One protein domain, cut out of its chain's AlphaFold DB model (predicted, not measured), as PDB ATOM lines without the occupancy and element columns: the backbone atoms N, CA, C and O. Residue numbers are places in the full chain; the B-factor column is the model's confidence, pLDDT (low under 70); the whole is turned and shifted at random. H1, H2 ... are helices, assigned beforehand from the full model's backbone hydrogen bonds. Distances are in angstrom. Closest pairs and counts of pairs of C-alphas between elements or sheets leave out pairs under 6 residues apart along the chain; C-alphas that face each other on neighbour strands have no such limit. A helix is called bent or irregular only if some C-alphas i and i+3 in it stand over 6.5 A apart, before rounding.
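Overview. This is residues 11 to 162 of the 178 residues of an uncharacterized protein of Vibrio ruber DSM 16370 (UniProt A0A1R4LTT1). An up-and-down bundle of five helices, H2 to H6, has H4 at its core, with H2, H3, H5 and H6 packed round it; H1 runs alongside H2, at the edge of the body. A tail follows H6, and its residues 155 to 160 stick out free of the rest. The printed part has 152 residues with six named helices, H1 to H6 in order along the chain, and no named strand; the class is all helix, with 85 residues in named elements. It is compact, with a radius of gyration of the C-alphas of 16.3 A, and spans 52 by 43 by 28 A.

Along the chain. H1, residues 11 to 21, begins at C-alpha 11 at (75.135, -32.166, 81.624) and is 15.3 A long. H2, residues 32 to 49, is the longest helix by residues and measures 25.9 A. H3, residues 63 to 79, is 22.2 A long; it has a kink of 74 degrees near residue 72 and is irregular, with C-alphas 71 and 74 lying 8.4 A apart. H4, residues 82 to 93, is 16.6 A long, and H5, residues 101 to 112, is 16.7 A long. H6, residues 130 to 144, is 18.4 A long and ends at C-alpha 144 at (51.960, -47.972, 70.440); it is irregular, with C-alphas 132 and 135 lying 7.9 A apart.

Arrangement. H4 is the hub, touching four helices. It touches H5 at a shallow tilt of 31 degrees, opposite ways, the closest C-alphas being those of Gly 89 and Val 103, 4.9 A apart. It touches H6 at a shallow tilt of 32 degrees, the same way; the closest C-alphas, Asp 83 and Arg 136, are 4.7 A apart. It touches H2 the same way at a shallow tilt of 34 degrees, only just short of steep, with C-alphas 43 and 88 closest at 5.9 A. H3 and H4 form a helical hairpin, their closest C-alphas being those of Ile 77 and Ile 85, 6.2 A apart. H5 and H6 only just touch, with 3 pairs of C-alphas within 8 A, through residues 107 to 110 and 140 to 144 alone; the closest C-alphas, Arg 107 and Leu 144, are 6.2 A apart. H1 is close to H2 but not clearly touching, the closest C-alphas, Phe 18 and Gly 41, being 7.9 A apart. H2 and H6 are apart. Every O i to N i+4 pair is within hydrogen-bond range in H1, H2 and H5; the counts are 11 of 13 in H3, 7 of 8 in H4 and 9 of 11 in H6.

Size, cuts and confidence. The C-alphas of Ala 29 and Glu 160 are the two farthest apart, at 52.3 A. The printed part has no cut. The links from H2 to H3 and from H5 to H6 are long. The mean pLDDT of the printed part is 94.6, and no printed residue is under 70.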
ATOM      1  N   VAL A  11      75.759 -30.841  81.810       90.69
ATOM      2  CA  VAL A  11      75.135 -32.166  81.624       90.69
ATOM      3  C   VAL A  11      75.726 -33.199  82.585       90.69
ATOM      4  O   VAL A  11      74.989 -33.868  83.314       90.69
ATOM      5  N   ASN A  12      77.056 -33.294  82.655       92.56
ATOM      6  CA  ASN A  12      77.725 -34.250  83.543       92.56
ATOM      7  C   ASN A  12      77.441 -33.950  85.020       92.56
ATOM      8  O   ASN A  12      77.089 -34.851  85.781       92.56
ATOM      9  N   ALA A  13      77.515 -32.675  85.415       95.06
ATOM     10  CA  ALA A  13      77.230 -32.249  86.784       95.06
ATOM     11  C   ALA A  13      75.780 -32.564  87.191       95.06
ATOM     12  O   ALA A  13      75.532 -33.009  88.317       95.06
ATOM     13  N   PHE A  14      74.826 -32.388  86.270       95.56
ATOM     14  CA  PHE A  14      73.434 -32.775  86.467       95.56
ATOM     15  C   PHE A  14      73.295 -34.289  86.659       95.56
ATOM     16  O   PHE A  14      72.719 -34.710  87.662       95.56
ATOM     17  N   ILE A  15      73.856 -35.112  85.763       96.31
ATOM     18  CA  ILE A  15      73.759 -36.582  85.841       96.31
ATOM     19  C   ILE A  15      74.387 -37.109  87.137       96.31
ATOM     20  O   ILE A  15      73.794 -37.947  87.820       96.31
ATOM     21  N   GLU A  16      75.563 -36.614  87.516       96.50
ATOM     22  CA  GLU A  16      76.220 -37.011  88.762       96.50
ATOM     23  C   GLU A  16      75.385 -36.653  89.991       96.50
ATOM     24  O   GLU A  16      75.232 -37.468  90.904       96.50
ATOM     25  N   THR A  17      74.834 -35.439  90.019       97.50
ATOM     26  CA  THR A  17      73.990 -34.977  91.125       97.50
ATOM     27  C   THR A  17      72.708 -35.794  91.195       97.50
ATOM     28  O   THR A  17      72.365 -36.293  92.262       97.50
ATOM     29  N   PHE A  18      72.056 -36.027  90.056       97.81
ATOM     30  CA  PHE A  18      70.848 -36.836  89.951       97.81
ATOM     31  C   PHE A  18      71.049 -38.241  90.537       97.81
ATOM     32  O   PHE A  18      70.260 -38.694  91.368       97.81
ATOM     33  N   ARG A  19      72.151 -38.907  90.175       97.06
ATOM     34  CA  ARG A  19      72.486 -40.243  90.689       97.06
ATOM     35  C   ARG A  19      72.779 -40.250  92.188       97.06
ATOM     36  O   ARG A  19      72.441 -41.218  92.860       97.06
ATOM     37  N   LYS A  20      73.383 -39.182  92.721       97.19
ATOM     38  CA  LYS A  20      73.600 -39.015  94.169       97.19
ATOM     39  C   LYS A  20      72.294 -38.751  94.920       97.19
ATOM     40  O   LYS A  20      72.154 -39.196  96.052       97.19
ATOM     41  N   THR A  21      71.350 -38.037  94.307       97.00
ATOM     42  CA  THR A  21      70.026 -37.761  94.883       97.00
ATOM     43  C   THR A  21      69.132 -39.001  94.890       97.00
ATOM     44  O   THR A  21      68.352 -39.180  95.823       97.00
ATOM     45  N   TYR A  22      69.258 -39.864  93.880       96.88
ATOM     46  CA  TYR A  22      68.423 -41.050  93.698       96.88
ATOM     47  C   TYR A  22      69.236 -42.349  93.545       96.88
ATOM     48  O   TYR A  22      69.128 -43.015  92.509       96.88
ATOM     49  N   PRO A  23      70.033 -42.749  94.550       96.12
ATOM     50  CA  PRO A  23      70.791 -43.994  94.481       96.12
ATOM     51  C   PRO A  23      69.846 -45.211  94.467       96.12
ATOM     52  O   PRO A  23      68.801 -45.216  95.119       96.12
ATOM     53  N   ASP A  24      70.188 -46.234  93.680       96.62
ATOM     54  CA  ASP A  24      69.310 -47.383  93.388       96.62
ATOM     55  C   ASP A  24      68.983 -48.240  94.614       96.62
ATOM     56  O   ASP A  24      67.866 -48.733  94.768       96.62
ATOM     57  N   ASP A  25      69.921 -48.361  95.546       95.88
ATOM     58  CA  ASP A  25      69.747 -49.118  96.784       95.88
ATOM     59  C   ASP A  25      68.750 -48.474  97.769       95.88
ATOM     60  O   ASP A  25      68.291 -49.136  98.703       95.88
ATOM     61  N   GLN A  26      68.351 -47.218  97.541       96.31
ATOM     62  CA  GLN A  26      67.416 -46.482  98.397       96.31
ATOM     63  C   GLN A  26      65.981 -46.420  97.858       96.31
ATOM     64  O   GLN A  26      65.117 -45.814  98.494       96.31
ATOM     65  N   ASP A  27      65.666 -47.097  96.750       96.31
ATOM     66  CA  ASP A  27      64.337 -47.042  96.114       96.31
ATOM     67  C   ASP A  27      63.169 -47.421  97.036       96.31
ATOM     68  O   ASP A  27      62.036 -46.951  96.859       96.31
ATOM     69  N   LYS A  28      63.436 -48.271  98.033       95.06
ATOM     70  CA  LYS A  28      62.452 -48.695  99.041       95.06
ATOM     71  C   LYS A  28      62.100 -47.587 100.034       95.06
ATOM     72  O   LYS A  28      61.004 -47.606 100.583       95.06
ATOM     73  N   ALA A  29      63.010 -46.643 100.266       95.88
ATOM     74  CA  ALA A  29      62.791 -45.498 101.145       95.88
ATOM     75  C   ALA A  29      62.091 -44.332 100.427       95.88
ATOM     76  O   ALA A  29      61.556 -43.437 101.080       95.88
ATOM     77  N   LEU A  30      62.069 -44.339  99.090       97.00
ATOM     78  CA  LEU A  30      61.420 -43.293  98.307       97.00
ATOM     79  C   LEU A  30      59.897 -43.384  98.430       97.00
ATOM     80  O   LEU A  30      59.295 -44.440  98.215       97.00
ATOM     81  N   SER A  31      59.256 -42.241  98.675       96.69
ATOM     82  CA  SER A  31      57.810 -42.104  98.479       96.69
ATOM     83  C   SER A  31      57.424 -42.400  97.024       96.69
ATOM     84  O   SER A  31      58.262 -42.386  96.121       96.69
ATOM     85  N   LYS A  32      56.129 -42.626  96.764       95.00
ATOM     86  CA  LYS A  32      55.627 -42.824  95.393       95.00
ATOM     87  C   LYS A  32      56.043 -41.680  94.458       95.00
ATOM     88  O   LYS A  32      56.550 -41.948  93.378       95.00
ATOM     89  N   GLN A  33      55.891 -40.430  94.900       96.06
ATOM     90  CA  GLN A  33      56.252 -39.264  94.090       96.06
ATOM     91  C   GLN A  33      57.763 -39.164  93.859       96.06
ATOM     92  O   GLN A  33      58.186 -38.854  92.755       96.06
ATOM     93  N   GLN A  34      58.590 -39.441  94.872       97.56
ATOM     94  CA  GLN A  34      60.047 -39.404  94.703       97.56
ATOM     95  C   GLN A  34      60.542 -40.493  93.749       97.56
ATOM     96  O   GLN A  34      61.414 -40.223  92.929       97.56
ATOM     97  N   TYR A  35      59.975 -41.698  93.835       98.38
ATOM     98  CA  TYR A  35      60.286 -42.770  92.896       98.38
ATOM     99  C   TYR A  35      59.840 -42.407  91.475       98.38
ATOM    100  O   TYR A  35      60.621 -42.542  90.542       98.38
ATOM    101  N   GLU A  36      58.632 -41.862  91.303       97.56
ATOM    102  CA  GLU A  36      58.160 -41.364  90.003       97.56
ATOM    103  C   GLU A  36      59.091 -40.281  89.436       97.56
ATOM    104  O   GLU A  36      59.498 -40.387  88.284       97.56
ATOM    105  N   ASN A  37      59.519 -39.311  90.252       97.94
ATOM    106  CA  ASN A  37      60.466 -38.267  89.844       97.94
ATOM    107  C   ASN A  37      61.825 -38.838  89.414       97.94
ATOM    108  O   ASN A  37      62.437 -38.321  88.483       97.94
ATOM    109  N   LYS A  38      62.297 -39.904  90.073       98.56
ATOM    110  CA  LYS A  38      63.505 -40.625  89.659       98.56
ATOM    111  C   LYS A  38      63.321 -41.222  88.261       98.56
ATOM    112  O   LYS A  38      64.151 -41.000  87.389       98.56
ATOM    113  N   ILE A  39      62.234 -41.954  88.018       98.81
ATOM    114  CA  ILE A  39      62.008 -42.564  86.698       98.81
ATOM    115  C   ILE A  39      61.857 -41.485  85.622       98.81
ATOM    116  O   ILE A  39      62.519 -41.565  84.593       98.81
ATOM    117  N   TYR A  40      61.074 -40.446  85.908       98.31
ATOM    118  CA  TYR A  40      60.871 -39.298  85.025       98.31
ATOM    119  C   TYR A  40      62.178 -38.558  84.701       98.31
ATOM    120  O   TYR A  40      62.436 -38.176  83.566       98.31
ATOM    121  N   GLY A  41      63.068 -38.393  85.684       98.25
ATOM    122  CA  GLY A  41      64.387 -37.807  85.446       98.25
ATOM    123  C   GLY A  41      65.251 -38.663  84.517       98.25
ATOM    124  O   GLY A  41      65.902 -38.129  83.620       98.25
ATOM    125  N   MET A  42      65.228 -39.991  84.682       98.75
ATOM    126  CA  MET A  42      65.951 -40.902  83.789       98.75
ATOM    127  C   MET A  42      65.393 -40.879  82.361       98.75
ATOM    128  O   MET A  42      66.174 -40.827  81.413       98.75
ATOM    129  N   THR A  43      64.067 -40.881  82.184       98.75
ATOM    130  CA  THR A  43      63.458 -40.788  80.847       98.75
ATOM    131  C   THR A  43      63.802 -39.459  80.179       98.75
ATOM    132  O   THR A  43      64.195 -39.441  79.014       98.75
ATOM    133  N   HIS A  44      63.771 -38.354  80.925       98.19
ATOM    134  CA  HIS A  44      64.119 -37.032  80.408       98.19
ATOM    135  C   HIS A  44      65.594 -36.876  80.032       98.19
ATOM    136  O   HIS A  44      65.887 -36.138  79.095       98.19
ATOM    137  N   ILE A  45      66.520 -37.594  80.679       98.44
ATOM    138  CA  ILE A  45      67.917 -37.652  80.222       98.44
ATOM    139  C   ILE A  45      67.991 -38.257  78.810       98.44
ATOM    140  O   ILE A  45      68.669 -37.700  77.951       98.44
ATOM    141  N   ILE A  46      67.259 -39.345  78.541       98.56
ATOM    142  CA  ILE A  46      67.225 -39.984  77.213       98.56
ATOM    143  C   ILE A  46      66.503 -39.106  76.183       98.56
ATOM    144  O   ILE A  46      66.995 -38.921  75.071       98.56
ATOM    145  N   ILE A  47      65.355 -38.528  76.542       97.88
ATOM    146  CA  ILE A  47      64.583 -37.663  75.640       97.88
ATOM    147  C   ILE A  47      65.395 -36.412  75.280       97.88
ATOM    148  O   ILE A  47      65.477 -36.065  74.101       97.88
ATOM    149  N   ALA A  48      66.065 -35.777  76.243       97.06
ATOM    150  CA  ALA A  48      66.961 -34.654  75.972       97.06
ATOM    151  C   ALA A  48      68.138 -35.080  75.082       97.06
ATOM    152  O   ALA A  48      68.444 -34.398  74.105       97.06
ATOM    153  N   ALA A  49      68.735 -36.245  75.353       97.12
ATOM    154  CA  ALA A  49      69.801 -36.813  74.534       97.12
ATOM    155  C   ALA A  49      69.363 -37.157  73.105       97.12
ATOM    156  O   ALA A  49      70.218 -37.252  72.239       97.12
ATOM    157  N   SER A  50      68.066 -37.338  72.846       97.25
ATOM    158  CA  SER A  50      67.500 -37.527  71.500       97.25
ATOM    159  C   SER A  50      67.146 -36.216  70.785       97.25
ATOM    160  O   SER A  50      66.548 -36.240  69.707       97.25
ATOM    161  N   GLY A  51      67.416 -35.066  71.414       96.00
ATOM    162  CA  GLY A  51      66.960 -33.766  70.934       96.00
ATOM    163  C   GLY A  51      65.436 -33.655  70.919       96.00
ATOM    164  O   GLY A  51      64.889 -33.064  69.996       96.00
ATOM    165  N   TYR A  52      64.743 -34.245  71.899       95.50
ATOM    166  CA  TYR A  52      63.280 -34.379  71.916       95.50
ATOM    167  C   TYR A  52      62.744 -35.150  70.698       95.50
ATOM    168  O   TYR A  52      61.960 -34.629  69.908       95.50
ATOM    169  N   TYR A  53      63.146 -36.420  70.578       96.25
ATOM    170  CA  TYR A  53      62.722 -37.376  69.544       96.25
ATOM    171  C   TYR A  53      63.231 -37.086  68.122       96.25
ATOM    172  O   TYR A  53      62.742 -37.673  67.155       96.25
ATOM    173  N   GLN A  54      64.235 -36.220  67.979       96.31
ATOM    174  CA  GLN A  54      64.778 -35.827  66.680       96.31
ATOM    175  C   GLN A  54      65.800 -36.810  66.115       96.31
ATOM    176  O   GLN A  54      65.930 -36.929  64.897       96.31
ATOM    177  N   HIS A  55      66.525 -37.522  66.976       96.75
ATOM    178  CA  HIS A  55      67.527 -38.495  66.557       96.75
ATOM    179  C   HIS A  55      67.596 -39.702  67.492       96.75
ATOM    180  O   HIS A  55      67.090 -39.686  68.613       96.75
ATOM    181  N   ALA A  56      68.226 -40.771  67.005       97.12
ATOM    182  CA  ALA A  56      68.481 -41.957  67.809       97.12
ATOM    183  C   ALA A  56      69.502 -41.670  68.925       97.12
ATOM    184  O   ALA A  56      70.330 -40.758  68.819       97.12
ATOM    185  N   VAL A  57      69.448 -42.486  69.976       97.31
ATOM    186  CA  VAL A  57      70.326 -42.423  71.148       97.31
ATOM    187  C   VAL A  57      71.170 -43.694  71.224       97.31
ATOM    188  O   VAL A  57      70.674 -44.802  71.025       97.31
ATOM    189  N   SER A  58      72.457 -43.560  71.541       97.25
ATOM    190  CA  SER A  58      73.315 -44.714  71.818       97.25
ATOM    191  C   SER A  58      72.946 -45.325  73.170       97.25
ATOM    192  O   SER A  58      73.119 -44.702  74.218       97.25
ATOM    193  N   ALA A  59      72.494 -46.582  73.176       97.00
ATOM    194  CA  ALA A  59      72.250 -47.293  74.431       97.00
ATOM    195  C   ALA A  59      73.522 -47.442  75.285       97.00
ATOM    196  O   ALA A  59      73.432 -47.528  76.508       97.00
ATOM    197  N   ALA A  60      74.700 -47.495  74.648       97.75
ATOM    198  CA  ALA A  60      75.992 -47.627  75.320       97.75
ATOM    199  C   ALA A  60      76.277 -46.439  76.258       97.75
ATOM    200  O   ALA A  60      76.756 -46.635  77.375       97.75
ATOM    201  N   ASP A  61      75.895 -45.235  75.840       97.00
ATOM    202  CA  ASP A  61      76.199 -43.985  76.545       97.00
ATOM    203  C   ASP A  61      75.362 -43.847  77.829       97.00
ATOM    204  O   ASP A  61      75.775 -43.223  78.806       97.00
ATOM    205  N   TYR A  62      74.203 -44.513  77.863       97.81
ATOM    206  CA  TYR A  62      73.253 -44.474  78.974       97.81
ATOM    207  C   TYR A  62      72.950 -45.866  79.542       97.81
ATOM    208  O   TYR A  62      71.866 -46.094  80.083       97.81
ATOM    209  N   GLN A  63      73.899 -46.810  79.463       98.00
ATOM    210  CA  GLN A  63      73.691 -48.200  79.909       98.00
ATOM    211  C   GLN A  63      73.141 -48.310  81.326       98.00
ATOM    212  O   GLN A  63      72.353 -49.205  81.606       98.00
ATOM    213  N   TRP A  64      73.520 -47.400  82.221       97.94
ATOM    214  CA  TRP A  64      73.025 -47.399  83.592       97.94
ATOM    215  C   TRP A  64      71.504 -47.179  83.677       97.94
ATOM    216  O   TRP A  64      70.861 -47.826  84.497       97.94
ATOM    217  N   ILE A  65      70.923 -46.349  82.800       98.75
ATOM    218  CA  ILE A  65      69.469 -46.132  82.709       98.75
ATOM    219  C   ILE A  65      68.801 -47.386  82.150       98.75
ATOM    220  O   ILE A  65      67.875 -47.920  82.755       98.75
ATOM    221  N   TYR A  66      69.298 -47.899  81.021       98.75
ATOM    222  CA  TYR A  66      68.717 -49.081  80.381       98.75
ATOM    223  C   TYR A  66      68.805 -50.326  81.265       98.75
ATOM    224  O   TYR A  66      67.857 -51.107  81.335       98.75
ATOM    225  N   HIS A  67      69.925 -50.510  81.965       98.69
ATOM    226  CA  HIS A  67      70.084 -51.570  82.949       98.69
ATOM    227  C   HIS A  67      69.084 -51.405  84.094       98.69
ATOM    228  O   HIS A  67      68.373 -52.355  84.415       98.69
ATOM    229  N   TYR A  68      68.969 -50.203  84.665       98.81
ATOM    230  CA  TYR A  68      68.021 -49.936  85.740       98.81
ATOM    231  C   TYR A  68      66.569 -50.200  85.307       98.81
ATOM    232  O   TYR A  68      65.836 -50.877  86.027       98.81
ATOM    233  N   PHE A  69      66.159 -49.736  84.121       98.81
ATOM    234  CA  PHE A  69      64.818 -49.985  83.589       98.81
ATOM    235  C   PHE A  69      64.536 -51.475  83.400       98.81
ATOM    236  O   PHE A  69      63.494 -51.941  83.851       98.81
ATOM    237  N   ARG A  70      65.461 -52.244  82.808       98.69
ATOM    238  CA  ARG A  70      65.299 -53.702  82.651       98.69
ATOM    239  C   ARG A  70      65.141 -54.409  83.990       98.69
ATOM    240  O   ARG A  70      64.254 -55.241  84.139       98.69
ATOM    241  N   THR A  71      65.988 -54.063  84.953       98.56
ATOM    242  CA  THR A  71      65.999 -54.700  86.273       98.56
ATOM    243  C   THR A  71      64.738 -54.379  87.081       98.56
ATOM    244  O   THR A  71      64.313 -55.199  87.888       98.56
ATOM    245  N   ASN A  72      64.117 -53.214  86.863       98.62
ATOM    246  CA  ASN A  72      63.048 -52.699  87.726       98.62
ATOM    247  C   ASN A  72      61.692 -52.514  87.032       98.62
ATOM    248  O   ASN A  72      60.795 -51.920  87.629       98.62
ATOM    249  N   ILE A  73      61.509 -52.999  85.801       98.75
ATOM    250  CA  ILE A  73      60.329 -52.685  84.979       98.75
ATOM    251  C   ILE A  73      58.991 -52.993  85.668       98.75
ATOM    252  O   ILE A  73      58.086 -52.161  85.642       98.75
ATOM    253  N   GLU A  74      58.879 -54.117  86.377       98.44
ATOM    254  CA  GLU A  74      57.663 -54.460  87.127       98.44
ATOM    255  C   GLU A  74      57.372 -53.442  88.243       98.44
ATOM    256  O   GLU A  74      56.234 -53.012  88.435       98.44
ATOM    257  N   THR A  75      58.414 -52.996  88.952       98.12
ATOM    258  CA  THR A  75      58.290 -51.984  90.012       98.12
ATOM    259  C   THR A  75      57.949 -50.614  89.432       98.12
ATOM    260  O   THR A  75      57.147 -49.887  90.022       98.12
ATOM    261  N   ILE A  76      58.520 -50.271  88.274       98.62
ATOM    262  CA  ILE A  76      58.202 -49.044  87.539       98.62
ATOM    263  C   ILE A  76      56.715 -49.037  87.190       98.62
ATOM    264  O   ILE A  76      56.006 -48.136  87.633       98.62
ATOM    265  N   ILE A  77      56.224 -50.075  86.506       98.50
ATOM    266  CA  ILE A  77      54.813 -50.197  86.110       98.50
ATOM    267  C   ILE A  77      53.881 -50.104  87.326       98.50
ATOM    268  O   ILE A  77      52.865 -49.415  87.281       98.50
ATOM    269  N   ALA A  78      54.235 -50.745  88.443       97.25
ATOM    270  CA  ALA A  78      53.403 -50.741  89.645       97.25
ATOM    271  C   ALA A  78      53.363 -49.387  90.381       97.25
ATOM    272  O   ALA A  78      52.409 -49.104  91.115       97.25
ATOM    273  N   ARG A  79      54.409 -48.558  90.258       97.25
ATOM    274  CA  ARG A  79      54.591 -47.361  91.100       97.25
ATOM    275  C   ARG A  79      54.456 -46.036  90.358       97.25
ATOM    276  O   ARG A  79      54.310 -45.024  91.046       97.25
ATOM    277  N   THR A  80      54.471 -46.013  89.030       97.38
ATOM    278  CA  THR A  80      54.403 -44.773  88.240       97.38
ATOM    279  C   THR A  80      53.089 -44.635  87.471       97.38
ATOM    280  O   THR A  80      52.232 -45.521  87.469       97.38
ATOM    281  N   LYS A  81      52.872 -43.454  86.891       95.69
ATOM    282  CA  LYS A  81      51.718 -43.152  86.041       95.69
ATOM    283  C   LYS A  81      51.955 -43.605  84.591       95.69
ATOM    284  O   LYS A  81      53.104 -43.756  84.178       95.69
ATOM    285  N   PRO A  82      50.884 -43.769  83.788       96.69
ATOM    286  CA  PRO A  82      51.007 -44.213  82.399       96.69
ATOM    287  C   PRO A  82      51.884 -43.325  81.504       96.69
ATOM    288  O   PRO A  82      52.525 -43.837  80.601       96.69
ATOM    289  N   ASP A  83      51.953 -42.014  81.739       96.12
ATOM    290  CA  ASP A  83      52.869 -41.125  81.001       96.12
ATOM    291  C   ASP A  83      54.335 -41.538  81.213       96.12
ATOM    292  O   ASP A  83      55.042 -41.818  80.249       96.12
ATOM    293  N   VAL A  84      54.757 -41.717  82.465       98.19
ATOM    294  CA  VAL A  84      56.115 -42.179  82.802       98.19
ATOM    295  C   VAL A  84      56.395 -43.587  82.259       98.19
ATOM    296  O   VAL A  84      57.485 -43.855  81.757       98.19
ATOM    297  N   ILE A  85      55.421 -44.503  82.318       98.69
ATOM    298  CA  ILE A  85      55.557 -45.851  81.731       98.69
ATOM    299  C   ILE A  85      55.777 -45.755  80.213       98.69
ATOM    300  O   ILE A  85      56.623 -46.467  79.665       98.69
ATOM    301  N   ALA A  86      55.040 -44.870  79.537       98.62
ATOM    302  CA  ALA A  86      55.173 -44.671  78.103       98.62
ATOM    303  C   ALA A  86      56.559 -44.123  77.730       98.62
ATOM    304  O   ALA A  86      57.193 -44.634  76.807       98.62
ATOM    305  N   GLU A  87      57.069 -43.152  78.488       98.75
ATOM    306  CA  GLU A  87      58.413 -42.597  78.299       98.75
ATOM    307  C   GLU A  87      59.531 -43.626  78.512       98.75
ATOM    308  O   GLU A  87      60.530 -43.616  77.785       98.75
ATOM    309  N   VAL A  88      59.372 -44.553  79.464       98.88
ATOM    310  CA  VAL A  88      60.315 -45.671  79.636       98.88
ATOM    311  C   VAL A  88      60.352 -46.523  78.372       98.88
ATOM    312  O   VAL A  88      61.436 -46.793  77.863       98.88
ATOM    313  N   GLY A  89      59.198 -46.890  77.809       98.75
ATOM    314  CA  GLY A  89      59.135 -47.633  76.545       98.75
ATOM    315  C   GLY A  89      59.770 -46.869  75.378       98.75
ATOM    316  O   GLY A  89      60.589 -47.420  74.639       98.75
ATOM    317  N   LEU A  90      59.455 -45.576  75.252       98.75
ATOM    318  CA  LEU A  90      60.023 -44.693  74.228       98.75
ATOM    319  C   LEU A  90      61.543 -44.555  74.349       98.75
ATOM    320  O   LEU A  90      62.227 -44.495  73.332       98.75
ATOM    321  N   SER A  91      62.094 -44.588  75.563       98.75
ATOM    322  CA  SER A  91      63.543 -44.526  75.785       98.75
ATOM    323  C   SER A  91      64.292 -45.690  75.121       98.75
ATOM    324  O   SER A  91      65.406 -45.505  74.630       98.75
ATOM    325  N   PHE A  92      63.693 -46.889  75.070       98.75
ATOM    326  CA  PHE A  92      64.256 -48.050  74.360       98.75
ATOM    327  C   PHE A  92      64.101 -47.919  72.846       98.75
ATOM    328  O   PHE A  92      65.036 -48.215  72.102       98.75
ATOM    329  N   LEU A  93      62.944 -47.441  72.390       98.62
ATOM    330  CA  LEU A  93      62.666 -47.226  70.970       98.62
ATOM    331  C   LEU A  93      63.589 -46.163  70.355       98.62
ATOM    332  O   LEU A  93      64.101 -46.350  69.253       98.62
ATOM    333  N   LEU A  94      63.897 -45.101  71.103       98.50
ATOM    334  CA  LEU A  94      64.893 -44.093  70.728       98.50
ATOM    335  C   LEU A  94      66.303 -44.671  70.558       98.50
ATOM    336  O   LEU A  94      67.103 -44.106  69.818       98.50
ATOM    337  N   ALA A  95      66.606 -45.801  71.195       98.12
ATOM    338  CA  ALA A  95      67.875 -46.505  71.045       98.12
ATOM    339  C   ALA A  95      67.837 -47.671  70.041       98.12
ATOM    340  O   ALA A  95      68.790 -48.446  69.969       98.12
ATOM    341  N   GLY A  96      66.745 -47.825  69.280       97.69
ATOM    342  CA  GLY A  96      66.571 -48.926  68.326       97.69
ATOM    343  C   GLY A  96      66.436 -50.303  68.988       97.69
ATOM    344  O   GLY A  96      66.769 -51.326  68.388       97.69
ATOM    345  N   LEU A  97      65.996 -50.340  70.250       97.81
ATOM    346  CA  LEU A  97      65.828 -51.558  71.046       97.81
ATOM    347  C   LEU A  97      64.379 -52.071  71.011       97.81
ATOM    348  O   LEU A  97      63.846 -52.534  72.015       97.81
ATOM    349  N   ASP A  98      63.730 -52.020  69.850       97.50
ATOM    350  CA  ASP A  98      62.308 -52.338  69.648       97.50
ATOM    351  C   ASP A  98      61.884 -53.728  70.138       97.50
ATOM    352  O   ASP A  98      60.727 -53.943  70.497       97.50
ATOM    353  N   LYS A  99      62.819 -54.683  70.124       97.94
ATOM    354  CA  LYS A  99      62.596 -56.078  70.530       97.94
ATOM    355  C   LYS A  99      62.930 -56.342  72.001       97.94
ATOM    356  O   LYS A  99      62.877 -57.492  72.431       97.94
ATOM    357  N   ASP A 100      63.318 -55.317  72.757       98.44
ATOM    358  CA  ASP A 100      63.603 -55.463  74.181       98.44
ATOM    359  C   ASP A 100      62.305 -55.769  74.958       98.44
ATOM    360  O   ASP A 100      61.285 -55.112  74.722       98.44
ATOM    361  N   PRO A 101      62.310 -56.730  75.904       98.56
ATOM    362  CA  PRO A 101      61.125 -57.069  76.693       98.56
ATOM    363  C   PRO A 101      60.481 -55.880  77.416       98.56
ATOM    364  O   PRO A 101      59.271 -55.903  77.649       98.56
ATOM    365  N   VAL A 102      61.250 -54.840  77.763       98.69
ATOM    366  CA  VAL A 102      60.706 -53.622  78.384       98.69
ATOM    367  C   VAL A 102      59.715 -52.910  77.455       98.69
ATOM    368  O   VAL A 102      58.686 -52.416  77.915       98.69
ATOM    369  N   VAL A 103      59.953 -52.909  76.140       98.75
ATOM    370  CA  VAL A 103      59.037 -52.298  75.161       98.75
ATOM    371  C   VAL A 103      57.699 -53.037  75.149       98.75
ATOM    372  O   VAL A 103      56.641 -52.413  75.172       98.75
ATOM    373  N   THR A 104      57.720 -54.371  75.162       98.56
ATOM    374  CA  THR A 104      56.489 -55.174  75.214       98.56
ATOM    375  C   THR A 104      55.718 -54.936  76.512       98.56
ATOM    376  O   THR A 104      54.511 -54.706  76.466       98.56
ATOM    377  N   GLN A 105      56.408 -54.929  77.655       98.75
ATOM    378  CA  GLN A 105      55.781 -54.738  78.969       98.75
ATOM    379  C   GLN A 105      55.160 -53.347  79.123       98.75
ATOM    380  O   GLN A 105      54.031 -53.220  79.592       98.75
ATOM    381  N   THR A 106      55.855 -52.300  78.673       98.75
ATOM    382  CA  THR A 106      55.313 -50.933  78.700       98.75
ATOM    383  C   THR A 106      54.123 -50.788  77.754       98.75
ATOM    384  O   THR A 106      53.094 -50.258  78.161       98.75
ATOM    385  N   ARG A 107      54.185 -51.327  76.526       98.56
ATOM    386  CA  ARG A 107      53.037 -51.333  75.597       98.56
ATOM    387  C   ARG A 107      51.814 -52.023  76.188       98.56
ATOM    388  O   ARG A 107      50.712 -51.498  76.046       98.56
ATOM    389  N   GLN A 108      52.001 -53.167  76.841       98.38
ATOM    390  CA  GLN A 108      50.912 -53.881  77.500       98.38
ATOM    391  C   GLN A 108      50.304 -53.039  78.631       98.38
ATOM    392  O   GLN A 108      49.096 -52.814  78.627       98.38
ATOM    393  N   ALA A 109      51.129 -52.493  79.529       98.19
ATOM    394  CA  ALA A 109      50.660 -51.640  80.623       98.19
ATOM    395  C   ALA A 109      49.885 -50.403  80.124       98.19
ATOM    396  O   ALA A 109      48.878 -50.013  80.712       98.19
ATOM    397  N   ILE A 110      50.317 -49.799  79.012       97.50
ATOM    398  CA  ILE A 110      49.611 -48.672  78.386       97.50
ATOM    399  C   ILE A 110      48.285 -49.099  77.756       97.50
ATOM    400  O   ILE A 110      47.294 -48.390  77.914       97.50
ATOM    401  N   GLN A 111      48.231 -50.248  77.077       96.00
ATOM    402  CA  GLN A 111      46.976 -50.773  76.525       96.00
ATOM    403  C   GLN A 111      45.956 -51.067  77.629       96.00
ATOM    404  O   GLN A 111      44.793 -50.698  77.499       96.00
ATOM    405  N   GLU A 112      46.397 -51.665  78.736       95.25
ATOM    406  CA  GLU A 112      45.554 -51.954  79.903       95.25
ATOM    407  C   GLU A 112      45.039 -50.678  80.594       95.25
ATOM    408  O   GLU A 112      43.967 -50.687  81.198       95.25
ATOM    409  N   ALA A 113      45.762 -49.561  80.468       93.56
ATOM    410  CA  ALA A 113      45.351 -48.266  81.007       93.56
ATOM    411  C   ALA A 113      44.258 -47.558  80.179       93.56
ATOM    412  O   ALA A 113      43.727 -46.542  80.638       93.56
ATOM    413  N   ILE A 114      43.914 -48.056  78.983       91.19
ATOM    414  CA  ILE A 114      42.855 -47.502  78.127       91.19
ATOM    415  C   ILE A 114      41.529 -48.196  78.473       91.19
ATOM    416  O   ILE A 114      41.349 -49.374  78.158       91.19
ATOM    417  N   PRO A 115      40.551 -47.494  79.078       87.31
ATOM    418  CA  PRO A 115      39.275 -48.107  79.413       87.31
ATOM    419  C   PRO A 115      38.520 -48.549  78.149       87.31
ATOM    420  O   PRO A 115      38.560 -47.840  77.130       87.31
ATOM    421  N   PRO A 116      37.766 -49.664  78.205       80.06
ATOM    422  CA  PRO A 116      36.929 -50.094  77.094       80.06
ATOM    423  C   PRO A 116      36.040 -48.950  76.593       80.06
ATOM    424  O   PRO A 116      35.439 -48.226  77.387       80.06
ATOM    425  N   LEU A 117      35.951 -48.792  75.270       75.25
ATOM    426  CA  LEU A 117      35.111 -47.796  74.580       75.25
ATOM    427  C   LEU A 117      35.516 -46.317  74.758       75.25
ATOM    428  O   LEU A 117      34.876 -45.457  74.159       75.25
ATOM    429  N   LYS A 118      36.555 -45.993  75.541       75.62
ATOM    430  CA  LYS A 118      36.962 -44.598  75.803       75.62
ATOM    431  C   LYS A 118      38.133 -44.095  74.954       75.62
ATOM    432  O   LYS A 118      38.365 -42.894  74.954       75.62
ATOM    433  N   GLN A 119      38.828 -44.980  74.225       86.25
ATOM    434  CA  GLN A 119      39.924 -44.682  73.272       86.25
ATOM    435  C   GLN A 119      41.039 -43.750  73.802       86.25
ATOM    436  O   GLN A 119      41.832 -43.232  73.024       86.25
ATOM    437  N   MET A 120      41.113 -43.536  75.118       91.00
ATOM    438  CA  MET A 120      42.004 -42.572  75.752       91.00
ATOM    439  C   MET A 120      42.292 -42.984  77.198       91.00
ATOM    440  O   MET A 120      41.400 -43.461  77.902       91.00
ATOM    441  N   ILE A 121      43.517 -42.741  77.659       91.38
ATOM    442  CA  ILE A 121      43.905 -42.869  79.064       91.38
ATOM    443  C   ILE A 121      43.417 -41.624  79.826       91.38
ATOM    444  O   ILE A 121      43.750 -40.503  79.424       91.38
ATOM    445  N   PRO A 122      42.653 -41.769  80.923       89.62
ATOM    446  CA  PRO A 122      42.105 -40.629  81.652       89.62
ATOM    447  C   PRO A 122      43.189 -39.873  82.439       89.62
ATOM    448  O   PRO A 122      44.166 -40.463  82.904       89.62
ATOM    449  N   SER A 123      43.011 -38.564  82.645       82.44
ATOM    450  CA  SER A 123      43.946 -37.703  83.397       82.44
ATOM    451  C   SER A 123      43.926 -37.955  84.910       82.44
ATOM    452  O   SER A 123      44.901 -37.673  85.604       82.44
ATOM    453  N   GLY A 124      42.834 -38.530  85.410       79.69
ATOM    454  CA  GLY A 124      42.589 -38.902  86.803       79.69
ATOM    455  C   GLY A 124      41.436 -39.905  86.876       79.69
ATOM    456  O   GLY A 124      41.140 -40.556  85.879       79.69
ATOM    457  N   LYS A 125      40.747 -40.023  88.018       77.00
ATOM    458  CA  LYS A 125      39.532 -40.855  88.092       77.00
ATOM    459  C   LYS A 125      38.459 -40.283  87.157       77.00
ATOM    460  O   LYS A 125      37.962 -39.190  87.407       77.00
ATOM    461  N   ASP A 126      38.175 -41.003  86.072       75.94
ATOM    462  CA  ASP A 126      37.148 -40.710  85.061       75.94
ATOM    463  C   ASP A 126      37.230 -39.335  84.370       75.94
ATOM    464  O   ASP A 126      36.248 -38.855  83.800       75.94
ATOM    465  N   ASN A 127      38.404 -38.695  84.362       84.50
ATOM    466  CA  ASN A 127      38.596 -37.429  83.653       84.50
ATOM    467  C   ASN A 127      39.113 -37.667  82.230       84.50
ATOM    468  O   ASN A 127      40.286 -37.989  82.045       84.50
ATOM    469  N   PHE A 128      38.239 -37.460  81.241       85.88
ATOM    470  CA  PHE A 128      38.539 -37.612  79.814       85.88
ATOM    471  C   PHE A 128      38.655 -36.271  79.070       85.88
ATOM    472  O   PHE A 128      38.404 -36.193  77.869       85.88
ATOM    473  N   ASN A 129      39.008 -35.193  79.772       87.88
ATOM    474  CA  ASN A 129      39.292 -33.917  79.130       87.88
ATOM    475  C   ASN A 129      40.584 -34.017  78.300       87.88
ATOM    476  O   ASN A 129      41.650 -34.295  78.846       87.88
ATOM    477  N   LEU A 130      40.483 -33.746  76.997       83.62
ATOM    478  CA  LEU A 130      41.605 -33.835  76.061       83.62
ATOM    479  C   LEU A 130      42.775 -32.922  76.447       83.62
ATOM    480  O   LEU A 130      43.906 -33.386  76.481       83.62
ATOM    481  N   ALA A 131      42.512 -31.663  76.809       86.75
ATOM    482  CA  ALA A 131      43.562 -30.707  77.167       86.75
ATOM    483  C   ALA A 131      44.333 -31.135  78.428       86.75
ATOM    484  O   ALA A 131      45.540 -30.947  78.526       86.75
ATOM    485  N   LEU A 132      43.652 -31.765  79.389       85.00
ATOM    486  CA  LEU A 132      44.296 -32.285  80.600       85.00
ATOM    487  C   LEU A 132      44.993 -33.637  80.376       85.00
ATOM    488  O   LEU A 132      45.747 -34.091  81.237       85.00
ATOM    489  N   GLY A 133      44.678 -34.340  79.287       86.56
ATOM    490  CA  GLY A 133      45.172 -35.685  78.973       86.56
ATOM    491  C   GLY A 133      46.149 -35.733  77.804       86.56
ATOM    492  O   GLY A 133      46.635 -36.818  77.485       86.56
ATOM    493  N   GLU A 134      46.428 -34.588  77.179       91.69
ATOM    494  CA  GLU A 134      47.161 -34.474  75.919       91.69
ATOM    495  C   GLU A 134      48.524 -35.165  75.995       91.69
ATOM    496  O   GLU A 134      48.752 -36.147  75.295       91.69
ATOM    497  N   HIS A 135      49.387 -34.726  76.917       92.81
ATOM    498  CA  HIS A 135      50.742 -35.255  77.076       92.81
ATOM    499  C   HIS A 135      50.763 -36.788  77.217       92.81
ATOM    500  O   HIS A 135      51.469 -37.480  76.487       92.81
ATOM    501  N   ARG A 136      49.914 -37.338  78.093       93.75
ATOM    502  CA  ARG A 136      49.829 -38.783  78.342       93.75
ATOM    503  C   ARG A 136      49.398 -39.570  77.109       93.75
ATOM    504  O   ARG A 136      49.939 -40.641  76.843       93.75
ATOM    505  N   ASN A 137      48.409 -39.068  76.379       95.00
ATOM    506  CA  ASN A 137      47.861 -39.784  75.233       95.00
ATOM    507  C   ASN A 137      48.733 -39.633  73.987       95.00
ATOM    508  O   ASN A 137      48.833 -40.587  73.221       95.00
ATOM    509  N   LEU A 138      49.437 -38.509  73.827       95.19
ATOM    510  CA  LEU A 138      50.477 -38.376  72.809       95.19
ATOM    511  C   LEU A 138      51.602 -39.392  73.032       95.19
ATOM    512  O   LEU A 138      51.942 -40.123  72.103       95.19
ATOM    513  N   LEU A 139      52.108 -39.525  74.263       96.81
ATOM    514  CA  LEU A 139      53.119 -40.538  74.590       96.81
ATOM    515  C   LEU A 139      52.615 -41.967  74.334       96.81
ATOM    516  O   LEU A 139      53.345 -42.794  73.789       96.81
ATOM    517  N   ALA A 140      51.355 -42.258  74.672       96.62
ATOM    518  CA  ALA A 140      50.741 -43.556  74.398       96.62
ATOM    519  C   ALA A 140      50.654 -43.850  72.890       96.62
ATOM    520  O   ALA A 140      51.029 -44.941  72.458       96.62
ATOM    521  N   ILE A 141      50.213 -42.881  72.081       95.62
ATOM    522  CA  ILE A 141      50.164 -43.003  70.617       95.62
ATOM    523  C   ILE A 141      51.569 -43.237  70.059       95.62
ATOM    524  O   ILE A 141      51.756 -44.153  69.262       95.62
ATOM    525  N   MET A 142      52.560 -42.462  70.509       96.88
ATOM    526  CA  MET A 142      53.948 -42.618  70.075       96.88
ATOM    527  C   MET A 142      54.503 -44.001  70.420       96.88
ATOM    528  O   MET A 142      55.145 -44.618  69.580       96.88
ATOM    529  N   LEU A 143      54.249 -44.523  71.623       98.00
ATOM    530  CA  LEU A 143      54.744 -45.841  72.034       98.00
ATOM    531  C   LEU A 143      54.076 -46.987  71.251       98.00
ATOM    532  O   LEU A 143      54.743 -47.942  70.826       98.00
ATOM    533  N   LEU A 144      52.752 -46.923  71.090       96.75
ATOM    534  CA  LEU A 144      51.960 -47.972  70.440       96.75
ATOM    535  C   LEU A 144      52.108 -47.954  68.915       96.75
ATOM    536  O   LEU A 144      52.085 -49.012  68.293       96.75
ATOM    537  N   GLY A 145      52.285 -46.771  68.331       96.00
ATOM    538  CA  GLY A 145      52.430 -46.538  66.894       96.00
ATOM    539  C   GLY A 145      53.826 -46.072  66.487       96.00
ATOM    540  O   GLY A 145      53.946 -45.351  65.497       96.00
ATOM    541  N   TRP A 146      54.858 -46.426  67.260       96.56
ATOM    542  CA  TRP A 146      56.224 -45.956  67.028       96.56
ATOM    543  C   TRP A 146      56.684 -46.207  65.593       96.56
ATOM    544  O   TRP A 146      56.492 -47.299  65.058       96.56
ATOM    545  N   GLN A 147      57.325 -45.198  65.001       92.25
ATOM    546  CA  GLN A 147      57.940 -45.298  63.680       92.25
ATOM    547  C   GLN A 147      59.460 -45.180  63.792       92.25
ATOM    548  O   GLN A 147      60.161 -46.181  63.709       92.25
ATOM    549  N   GLN A 148      59.963 -43.960  63.979       92.38
ATOM    550  CA  GLN A 148      61.382 -43.634  64.129       92.38
ATOM    551  C   GLN A 148      61.531 -42.171  64.583       92.38
ATOM    552  O   GLN A 148      60.576 -41.402  64.435       92.38
ATOM    553  N   PRO A 149      62.707 -41.761  65.096       93.69
ATOM    554  CA  PRO A 149      63.006 -40.351  65.332       93.69
ATOM    555  C   PRO A 149      62.871 -39.520  64.050       93.69
ATOM    556  O   PRO A 149      63.188 -40.000  62.959       93.69
ATOM    557  N   HIS A 150      62.427 -38.271  64.178       90.50
ATOM    558  CA  HIS A 150      62.248 -37.370  63.040       90.50
ATOM    559  C   HIS A 150      62.766 -35.975  63.373       90.50
ATOM    560  O   HIS A 150      62.349 -35.373  64.361       90.50
ATOM    561  N   ALA A 151      63.651 -35.441  62.530       91.12
ATOM    562  CA  ALA A 151      64.202 -34.105  62.722       91.12
ATOM    563  C   ALA A 151      63.087 -33.048  62.763       91.12
ATOM    564  O   ALA A 151      62.107 -33.134  62.013       91.12
ATOM    565  N   ALA A 152      63.242 -32.054  63.637       87.88
ATOM    566  CA  ALA A 152      62.317 -30.934  63.685       87.88
ATOM    567  C   ALA A 152      62.478 -30.059  62.429       87.88
ATOM    568  O   ALA A 152      63.589 -29.967  61.890       87.88
ATOM    569  N   PRO A 153      61.406 -29.383  61.982       88.38
ATOM    570  CA  PRO A 153      61.513 -28.384  60.934       88.38
ATOM    571  C   PRO A 153      62.534 -27.303  61.286       88.38
ATOM    572  O   PRO A 153      62.579 -26.830  62.424       88.38
ATOM    573  N   LYS A 154      63.329 -26.884  60.302       87.31
ATOM    574  CA  LYS A 154      64.292 -25.784  60.450       87.31
ATOM    575  C   LYS A 154      63.962 -24.667  59.478       87.31
ATOM    576  O   LYS A 154      63.486 -24.935  58.383       87.31
ATOM    577  N   TYR A 155      64.236 -23.422  59.860       84.62
ATOM    578  CA  TYR A 155      63.899 -22.254  59.039       84.62
ATOM    579  C   TYR A 155      64.502 -22.308  57.626       84.62
ATOM    580  O   TYR A 155      63.837 -21.982  56.650       84.62
ATOM    581  N   ASP A 156      65.750 -22.759  57.510       85.50
ATOM    582  CA  ASP A 156      66.483 -22.884  56.248       85.50
ATOM    583  C   ASP A 156      66.018 -24.060  55.373       85.50
ATOM    584  O   ASP A 156      66.242 -24.050  54.164       85.50
ATOM    585  N   GLN A 157      65.366 -25.062  55.966       88.12
ATOM    586  CA  GLN A 157      64.909 -26.281  55.288       88.12
ATOM    587  C   GLN A 157      63.399 -26.295  55.023       88.12
ATOM    588  O   GLN A 157      62.951 -26.956  54.090       88.12
ATOM    589  N   ASN A 158      62.627 -25.578  55.840       89.69
ATOM    590  CA  ASN A 158      61.166 -25.567  55.861       89.69
ATOM    591  C   ASN A 158      60.613 -24.137  56.012       89.69
ATOM    592  O   ASN A 158      59.819 -23.892  56.928       89.69
ATOM    593  N   PRO A 159      61.037 -23.164  55.182       86.50
ATOM    594  CA  PRO A 159      60.664 -21.757  55.354       86.50
ATOM    595  C   PRO A 159      59.143 -21.533  55.355       86.50
ATOM    596  O   PRO A 159      58.657 -20.611  56.003       86.50
ATOM    597  N   GLU A 160      58.376 -22.399  54.691       88.75
ATOM    598  CA  GLU A 160      56.914 -22.366  54.643       88.75
ATOM    599  C   GLU A 160      56.232 -22.581  56.002       88.75
ATOM    600  O   GLU A 160      55.109 -22.120  56.200       88.75
ATOM    601  N   ILE A 161      56.897 -23.266  56.938       86.94
ATOM    602  CA  ILE A 161      56.367 -23.536  58.284       86.94
ATOM    603  C   ILE A 161      56.553 -22.312  59.195       86.94
ATOM    604  O   ILE A 161      55.823 -22.135  60.169       86.94
ATOM    605  N   PHE A 162      57.491 -21.430  58.853       86.19
ATOM    606  CA  PHE A 162      57.837 -20.238  59.621       86.19
ATOM    607  C   PHE A 162      57.272 -18.979  58.951       86.19
ATOM    608  O   PHE A 162      58.016 -18.059  58.615       86.19
TER     609      PHE A 162